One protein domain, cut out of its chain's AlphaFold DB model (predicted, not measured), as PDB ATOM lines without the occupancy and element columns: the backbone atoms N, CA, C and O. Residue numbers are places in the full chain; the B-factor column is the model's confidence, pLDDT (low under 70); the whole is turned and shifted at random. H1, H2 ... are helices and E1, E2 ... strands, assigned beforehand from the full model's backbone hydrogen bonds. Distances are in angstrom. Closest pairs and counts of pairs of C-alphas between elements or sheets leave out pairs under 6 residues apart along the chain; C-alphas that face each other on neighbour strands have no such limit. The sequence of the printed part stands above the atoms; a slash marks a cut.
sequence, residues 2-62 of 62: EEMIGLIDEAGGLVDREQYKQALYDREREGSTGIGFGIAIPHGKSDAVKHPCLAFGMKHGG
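This is residues 2 to 62 of the 62 residues of the protein "PTS system mannose-specific IIB/C/A component" of Anoxybacillus flavithermus (UniProt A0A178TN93). Two helices, H1 and H2, make a helical hairpin, and a long stretch without named elements, residues 37 to 62, doubles back past H2 and then past H1 to the last residue. Beyond the far end of H2, the short strand E1 and residues 39 to 40 form a small antiparallel turn-back. The printed part has 61 residues, with two named helices and one named strand in the order H1, H2, E1; the class is mostly helix, though under half of the residues are in named elements. The whole is compact, with a radius of gyration of the C-alphas of 12.0 A and spans of 33 by 26 by 16 A.

H1 holds residues 2 to 10 and is 12.2 A long from first to last C-alpha; C-alpha 2 is at (523.918, 213.735, 313.586). After a short link of 6 residues comes H2, residues 17 to 29, 18.5 A long. After a tight link of 4 residues comes E1, residues 34 to 36, 5.6 A long, ending with C-alpha 36 at (514.073, 195.897, 315.362).

H1 and H2 form a helical hairpin, running opposite ways at a shallow tilt of 34 degrees, only just short of steep. They touch, H2 with residues 17 to 21 alone; the closest C-alphas are those of Asp 9 and Arg 17, 6.7 A apart. In H1 and H2 every O i to N i+4 pair is within hydrogen-bond range. E1 pairs with no named strand, but its residues 34 to 36 pair antiparallel with residues 39 to 40. H1 and E1 are apart, and so are H2 and E1.

The C-alphas farthest apart, those of Asp 47 and Gly 61, are 34.7 A apart. The printed part has no cut, and neither link between named elements is long. Residues 37 to 62, with no named element, end at the chain's last residue. The mean pLDDT of the printed part is 94.4, and residue 62 alone is under 70.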
ATOM      1  N   GLU A   2     523.051 212.588 313.935       95.44
ATOM      2  CA  GLU A   2     523.918 213.735 313.586       95.44
ATOM      3  C   GLU A   2     524.906 213.448 312.447       95.44
ATOM      4  O   GLU A   2     525.003 214.241 311.519       95.44
ATOM      5  N   GLU A   3     525.595 212.303 312.480       95.56
ATOM      6  CA  GLU A   3     526.554 211.918 311.432       95.56
ATOM      7  C   GLU A   3     525.893 211.856 310.047       95.56
ATOM      8  O   GLU A   3     526.389 212.446 309.094       95.56
ATOM      9  N   MET A   4     524.724 211.214 309.938       96.44
ATOM     10  CA  MET A   4     523.990 211.124 308.672       96.44
ATOM     11  C   MET A   4     523.445 212.481 308.210       96.44
ATOM     12  O   MET A   4     523.422 212.739 307.012       96.44
ATOM     13  N   ILE A   5     523.026 213.351 309.139       96.31
ATOM     14  CA  ILE A   5     522.638 214.735 308.814       96.31
ATOM     15  C   ILE A   5     523.837 215.475 308.212       96.31
ATOM     16  O   ILE A   5     523.689 216.123 307.180       96.31
ATOM     17  N   GLY A   6     525.021 215.328 308.817       97.06
ATOM     18  CA  GLY A   6     526.269 215.893 308.306       97.06
ATOM     19  C   GLY A   6     526.586 215.429 306.887       97.06
ATOM     20  O   GLY A   6     526.831 216.266 306.028       97.06
ATOM     21  N   LEU A   7     526.474 214.128 306.605       97.25
ATOM     22  CA  LEU A   7     526.702 213.586 305.260       97.25
ATOM     23  C   LEU A   7     525.758 214.184 304.204       97.25
ATOM     24  O   LEU A   7     526.180 214.463 303.085       97.25
ATOM     25  N   ILE A   8     524.481 214.385 304.544       96.62
ATOM     26  CA  ILE A   8     523.504 214.987 303.621       96.62
ATOM     27  C   ILE A   8     523.806 216.477 303.400       96.62
ATOM     28  O   ILE A   8     523.678 216.972 302.278       96.62
ATOM     29  N   ASP A   9     524.212 217.185 304.453       96.94
ATOM     30  CA  ASP A   9     524.594 218.599 304.402       96.94
ATOM     31  C   ASP A   9     525.858 218.814 303.553       96.94
ATOM     32  O   ASP A   9     525.861 219.625 302.629       96.94
ATOM     33  N   GLU A  10     526.896 218.003 303.778       97.31
ATOM     34  CA  GLU A  10     528.144 217.995 303.001       97.31
ATOM     35  C   GLU A  10     527.910 217.637 301.528       97.31
ATOM     36  O   GLU A  10     528.525 218.224 300.637       97.31
ATOM     37  N   ALA A  11     526.971 216.728 301.249       96.81
ATOM     38  CA  ALA A  11     526.520 216.421 299.891       96.81
ATOM     39  C   ALA A  11     525.688 217.555 299.254       96.81
ATOM     40  O   ALA A  11     525.266 217.449 298.101       96.81
ATOM     41  N   GLY A  12     525.427 218.642 299.988       96.81
ATOM     42  CA  GLY A  12     524.677 219.802 299.524       96.81
ATOM     43  C   GLY A  12     523.172 219.565 299.419       96.81
ATOM     44  O   GLY A  12     522.494 220.350 298.750       96.81
ATOM     45  N   GLY A  13     522.644 218.515 300.055       96.19
ATOM     46  CA  GLY A  13     521.233 218.124 300.001       96.19
ATOM     47  C   GLY A  13     520.295 219.028 300.805       96.19
ATOM     48  O   GLY A  13     519.092 219.046 300.536       96.19
ATOM     49  N   LEU A  14     520.824 219.808 301.752       96.94
ATOM     50  CA  LEU A  14     520.034 220.651 302.653       96.94
ATOM     51  C   LEU A  14     520.002 222.118 302.210       96.94
ATOM     52  O   LEU A  14     520.950 222.649 301.627       96.94
ATOM     53  N   VAL A  15     518.869 222.760 302.484       97.38
ATOM     54  CA  VAL A  15     518.680 224.218 302.466       97.38
ATOM     55  C   VAL A  15     518.903 224.783 303.869       97.38
ATOM     56  O   VAL A  15     519.515 225.836 304.008       97.38
ATOM     57  N   ASP A  16     518.440 224.062 304.895       97.25
ATOM     58  CA  ASP A  16     518.570 224.434 306.303       97.25
ATOM     59  C   ASP A  16     518.860 223.188 307.155       97.25
ATOM     60  O   ASP A  16     518.016 222.310 307.349       97.25
ATOM     61  N   ARG A  17     520.083 223.099 307.676       96.25
ATOM     62  CA  ARG A  17     520.525 221.957 308.476       96.25
ATOM     63  C   ARG A  17     519.738 221.807 309.779       96.25
ATOM     64  O   ARG A  17     519.387 220.685 310.148       96.25
ATOM     65  N   GLU A  18     519.474 222.905 310.481       96.94
ATOM     66  CA  GLU A  18     518.849 222.863 311.806       96.94
ATOM     67  C   GLU A  18     517.355 222.559 311.699       96.94
ATOM     68  O   GLU A  18     516.844 221.731 312.453       96.94
ATOM     69  N   GLN A  19     516.664 223.123 310.705       96.88
ATOM     70  CA  GLN A  19     515.269 222.766 310.437       96.88
ATOM     71  C   GLN A  19     515.131 221.287 310.035       96.88
ATOM     72  O   GLN A  19     514.217 220.602 310.503       96.88
ATOM     73  N   TYR A  20     516.034 220.765 309.196       96.56
ATOM     74  CA  TYR A  20     516.045 219.344 308.828       96.56
ATOM     75  C   TYR A  20     516.267 218.443 310.049       96.56
ATOM     76  O   TYR A  20     515.532 217.477 310.267       96.56
ATOM     77  N   LYS A  21     517.252 218.797 310.880       96.12
ATOM     78  CA  LYS A  21     517.554 218.117 312.138       96.12
ATOM     79  C   LYS A  21     516.342 218.091 313.062       96.12
ATOM     80  O   LYS A  21     515.966 217.023 313.542       96.12
ATOM     81  N   GLN A  22     515.715 219.242 313.287       96.38
ATOM     82  CA  GLN A  22     514.549 219.348 314.152       96.38
ATOM     83  C   GLN A  22     513.394 218.475 313.650       96.38
ATOM     84  O   GLN A  22     512.841 217.715 314.439       96.38
ATOM     85  N   ALA A  23     513.110 218.480 312.343       95.75
ATOM     86  CA  ALA A  23     512.063 217.641 311.756       95.75
ATOM     87  C   ALA A  23     512.291 216.134 311.990       95.75
ATOM     88  O   ALA A  23     511.341 215.405 312.279       95.75
ATOM     89  N   LEU A  24     513.538 215.654 311.902       96.19
ATOM     90  CA  LEU A  24     513.866 214.252 312.191       96.19
ATOM     91  C   LEU A  24     513.677 213.900 313.672       96.19
ATOM     92  O   LEU A  24     513.101 212.860 313.988       96.19
ATOM     93  N   TYR A  25     514.143 214.756 314.586       96.19
ATOM     94  CA  TYR A  25     513.990 214.508 316.023       96.19
ATOM     95  C   TYR A  25     512.538 214.628 316.482       96.19
ATOM     96  O   TYR A  25     512.115 213.843 317.327       96.19
ATOM     97  N   ASP A  26     511.766 215.563 315.929       95.88
ATOM     98  CA  ASP A  26     510.330 215.660 316.191       95.88
ATOM     99  C   ASP A  26     509.618 214.381 315.742       95.88
ATOM    100  O   ASP A  26     508.850 213.806 316.513       95.88
ATOM    101  N   ARG A  27     509.975 213.843 314.569       96.00
ATOM    102  CA  ARG A  27     509.428 212.571 314.090       96.00
ATOM    103  C   ARG A  27     509.821 211.370 314.958       96.00
ATOM    104  O   ARG A  27     508.993 210.484 315.158       96.00
ATOM    105  N   GLU A  28     511.043 211.326 315.487       96.62
ATOM    106  CA  GLU A  28     511.486 210.271 316.418       96.62
ATOM    107  C   GLU A  28     510.775 210.367 317.783       96.62
ATOM    108  O   GLU A  28     510.527 209.350 318.429       96.62
ATOM    109  N   ARG A  29     510.409 211.580 318.231       96.25
ATOM    110  CA  ARG A  29     509.669 211.795 319.490       96.25
ATOM    111  C   ARG A  29     508.238 211.267 319.441       96.25
ATOM    112  O   ARG A  29     507.718 210.875 320.481       96.25
ATOM    113  N   GLU A  30     507.610 211.238 318.266       96.44
ATOM    114  CA  GLU A  30     506.285 210.621 318.079       96.44
ATOM    115  C   GLU A  30     506.310 209.105 318.330       96.44
ATOM    116  O   GLU A  30     505.294 208.497 318.661       96.44
ATOM    117  N   GLY A  31     507.481 208.489 318.185       96.44
ATOM    118  CA  GLY A  31     507.708 207.074 318.404       96.44
ATOM    119  C   GLY A  31     508.974 206.633 317.687       96.44
ATOM    120  O   GLY A  31     509.317 207.176 316.634       96.44
ATOM    121  N   SER A  32     509.651 205.630 318.252       96.19
ATOM    122  CA  SER A  32     510.929 205.194 317.701       96.19
ATOM    123  C   SER A  32     510.794 204.768 316.241       96.19
ATOM    124  O   SER A  32     509.874 204.035 315.879       96.19
ATOM    125  N   THR A  33     511.748 205.188 315.411       96.44
ATOM    126  CA  THR A  33     511.869 204.707 314.027       96.44
ATOM    127  C   THR A  33     512.695 203.422 313.920       96.44
ATOM    128  O   THR A  33     512.987 202.944 312.818       96.44
ATOM    129  N   GLY A  34     513.068 202.842 315.065       96.50
ATOM    130  CA  GLY A  34     513.633 201.506 315.170       96.50
ATOM    131  C   GLY A  34     512.610 200.445 314.776       96.50
ATOM    132  O   GLY A  34     511.532 200.363 315.355       96.50
ATOM    133  N   ILE A  35     512.973 199.597 313.816       96.50
ATOM    134  CA  ILE A  35     512.114 198.509 313.322       96.50
ATOM    135  C   ILE A  35     512.534 197.135 313.870       96.50
ATOM    136  O   ILE A  35     512.023 196.103 313.440       96.50
ATOM    137  N   GLY A  36     513.472 197.115 314.822       93.69
ATOM    138  CA  GLY A  36     514.073 195.897 315.362       93.69
ATOM    139  C   GLY A  36     515.298 195.437 314.569       93.69
ATOM    140  O   GLY A  36     515.749 196.106 313.643       93.69
ATOM    141  N   PHE A  37     515.879 194.302 314.972       94.00
ATOM    142  CA  PHE A  37     517.046 193.685 314.313       94.00
ATOM    143  C   PHE A  37     518.280 194.601 314.181       94.00
ATOM    144  O   PHE A  37     519.101 194.419 313.289       94.00
ATOM    145  N   GLY A  38     518.407 195.601 315.062       92.38
ATOM    146  CA  GLY A  38     519.472 196.604 314.983       92.38
ATOM    147  C   GLY A  38     519.300 197.621 313.847       92.38
ATOM    148  O   GLY A  38     520.251 198.331 313.533       92.38
ATOM    149  N   ILE A  39     518.114 197.706 313.236       94.69
ATOM    150  CA  ILE A  39     517.807 198.609 312.125       94.69
ATOM    151  C   ILE A  39     516.871 199.723 312.604       94.69
ATOM    152  O   ILE A  39     515.873 199.482 313.290       94.69
ATOM    153  N   ALA A  40     517.174 200.948 312.189       95.81
ATOM    154  CA  ALA A  40     516.296 202.102 312.317       95.81
ATOM    155  C   ALA A  40     516.219 202.837 310.978       95.81
ATOM    156  O   ALA A  40     517.193 202.855 310.223       95.81
ATOM    157  N   ILE A  41     515.074 203.461 310.702       95.69
ATOM    158  CA  ILE A  41     514.866 204.277 309.499       95.69
ATOM    159  C   ILE A  41     514.432 205.686 309.926       95.69
ATOM    160  O   ILE A  41     513.245 206.012 309.824       95.69
ATOM    161  N   PRO A  42     515.355 206.540 310.409       94.69
ATOM    162  CA  PRO A  42     515.034 207.932 310.693       94.69
ATOM    163  C   PRO A  42     514.618 208.639 309.403       94.69
ATOM    164  O   PRO A  42     515.385 208.699 308.443       94.69
ATOM    165  N   HIS A  43     513.394 209.152 309.371       94.88
ATOM    166  CA  HIS A  43     512.820 209.843 308.219       94.88
ATOM    167  C   HIS A  43     512.009 211.043 308.693       94.88
ATOM    168  O   HIS A  43     511.596 211.109 309.844       94.88
ATOM    169  N   GLY A  44     511.769 211.993 307.798       89.56
ATOM    170  CA  GLY A  44     510.975 213.179 308.078       89.56
ATOM    171  C   GLY A  44     510.652 213.908 306.783       89.56
ATOM    172  O   GLY A  44     511.372 213.780 305.793       89.56
ATOM    173  N   LYS A  45     509.551 214.660 306.781       90.19
ATOM    174  CA  LYS A  45     509.203 215.569 305.688       90.19
ATOM    175  C   LYS A  45     509.527 216.986 306.140       90.19
ATOM    176  O   LYS A  45     509.059 217.405 307.192       90.19
ATOM    177  N   SER A  46     510.320 217.705 305.356       93.31
ATOM    178  CA  SER A  46     510.720 219.075 305.667       93.31
ATOM    179  C   SER A  46     511.015 219.837 304.382       93.31
ATOM    180  O   SER A  46     511.566 219.257 303.449       93.31
ATOM    181  N   ASP A  47     510.700 221.130 304.358       95.88
ATOM    182  CA  ASP A  47     511.099 222.044 303.277       95.88
ATOM    183  C   ASP A  47     512.603 222.387 303.343       95.88
ATOM    184  O   ASP A  47     513.152 223.042 302.460       95.88
ATOM    185  N   ALA A  48     513.290 221.879 304.369       96.88
ATOM    186  CA  ALA A  48     514.720 222.019 304.592       96.88
ATOM    187  C   ALA A  48     515.612 221.209 303.629       96.88
ATOM    188  O   ALA A  48     516.837 221.298 303.730       96.88
ATOM    189  N   VAL A  49     515.045 220.399 302.727       96.62
ATOM    190  CA  VAL A  49     515.798 219.609 301.734       96.62
ATOM    191  C   VAL A  49     515.611 220.181 300.331       96.62
ATOM    192  O   VAL A  49     514.518 220.588 299.953       96.62
ATOM    193  N   LYS A  50     516.670 220.174 299.517       96.19
ATOM    194  CA  LYS A  50     516.597 220.621 298.112       96.19
ATOM    195  C   LYS A  50     515.897 219.602 297.215       96.19
ATOM    196  O   LYS A  50     515.273 219.962 296.223       96.19
ATOM    197  N   HIS A  51     516.077 218.325 297.525       93.81
ATOM    198  CA  HIS A  51     515.531 217.173 296.817       93.81
ATOM    199  C   HIS A  51     515.534 215.968 297.772       93.81
ATOM    200  O   HIS A  51     516.262 215.992 298.766       93.81
ATOM    201  N   PRO A  52     514.739 214.914 297.509       93.38
ATOM    202  CA  PRO A  52     514.787 213.694 298.309       93.38
ATOM    203  C   PRO A  52     516.206 213.119 298.366       93.38
ATOM    204  O   PRO A  52     516.846 212.925 297.333       93.38
ATOM    205  N   CYS A  53     516.686 212.832 299.572       92.31
ATOM    206  CA  CYS A  53     518.040 212.354 299.834       92.31
ATOM    207  C   CYS A  53     518.037 211.286 300.934       92.31
ATOM    208  O   CYS A  53     517.142 211.253 301.780       92.31
ATOM    209  N   LEU A  54     519.051 210.421 300.931       94.69
ATOM    210  CA  LEU A  54     519.230 209.363 301.921       94.69
ATOM    211  C   LEU A  54     520.710 209.239 302.272       94.69
ATOM    212  O   LEU A  54     521.565 209.248 301.390       94.69
ATOM    213  N   ALA A  55     520.992 209.067 303.559       95.94
ATOM    214  CA  ALA A  55     522.295 208.652 304.051       95.94
ATOM    215  C   ALA A  55     522.152 207.317 304.786       95.94
ATOM    216  O   ALA A  55     521.161 207.073 305.477       95.94
ATOM    217  N   PHE A  56     523.152 206.456 304.627       95.50
ATOM    218  CA  PHE A  56     523.194 205.132 305.230       95.50
ATOM    219  C   PHE A  56     524.374 205.053 306.197       95.50
ATOM    220  O   PHE A  56     525.504 205.359 305.825       95.50
ATOM    221  N   GLY A  57     524.099 204.656 307.439       94.12
ATOM    222  CA  GLY A  57     525.109 204.477 308.476       94.12
ATOM    223  C   GLY A  57     525.159 203.026 308.932       94.12
ATOM    224  O   GLY A  57     524.125 202.439 309.244       94.12
ATOM    225  N   MET A  58     526.364 202.462 309.008       93.44
ATOM    226  CA  MET A  58     526.615 201.173 309.653       93.44
ATOM    227  C   MET A  58     527.537 201.387 310.840       93.44
ATOM    228  O   MET A  58     528.672 201.831 310.684       93.44
ATOM    229  N   LYS A  59     527.061 201.030 312.031       89.81
ATOM    230  CA  LYS A  59     527.915 200.961 313.211       89.81
ATOM    231  C   LYS A  59     528.612 199.604 313.222       89.81
ATOM    232  O   LYS A  59     527.967 198.573 313.401       89.81
ATOM    233  N   HIS A  60     529.925 199.602 313.022       86.38
ATOM    234  CA  HIS A  60     530.736 198.399 313.182       86.38
ATOM    235  C   HIS A  60     530.978 198.148 314.677       86.38
ATOM    236  O   HIS A  60     531.614 198.962 315.343       86.38
ATOM    237  N   GLY A  61     530.465 197.026 315.190       74.25
ATOM    238  CA  GLY A  61     530.549 196.650 316.606       74.25
ATOM    239  C   GLY A  61     529.317 197.081 317.408       74.25
ATOM    240  O   GLY A  61     529.020 198.273 317.521       74.25
ATOM    241  N   GLY A  62     528.598 196.084 317.932       57.06
ATOM    242  CA  GLY A  62     527.535 196.260 318.924       57.06
ATOM    243  C   GLY A  62     528.114 196.532 320.299       57.06
ATOM    244  O   GLY A  62     529.064 195.804 320.664       57.06
TER     245      GLY A  62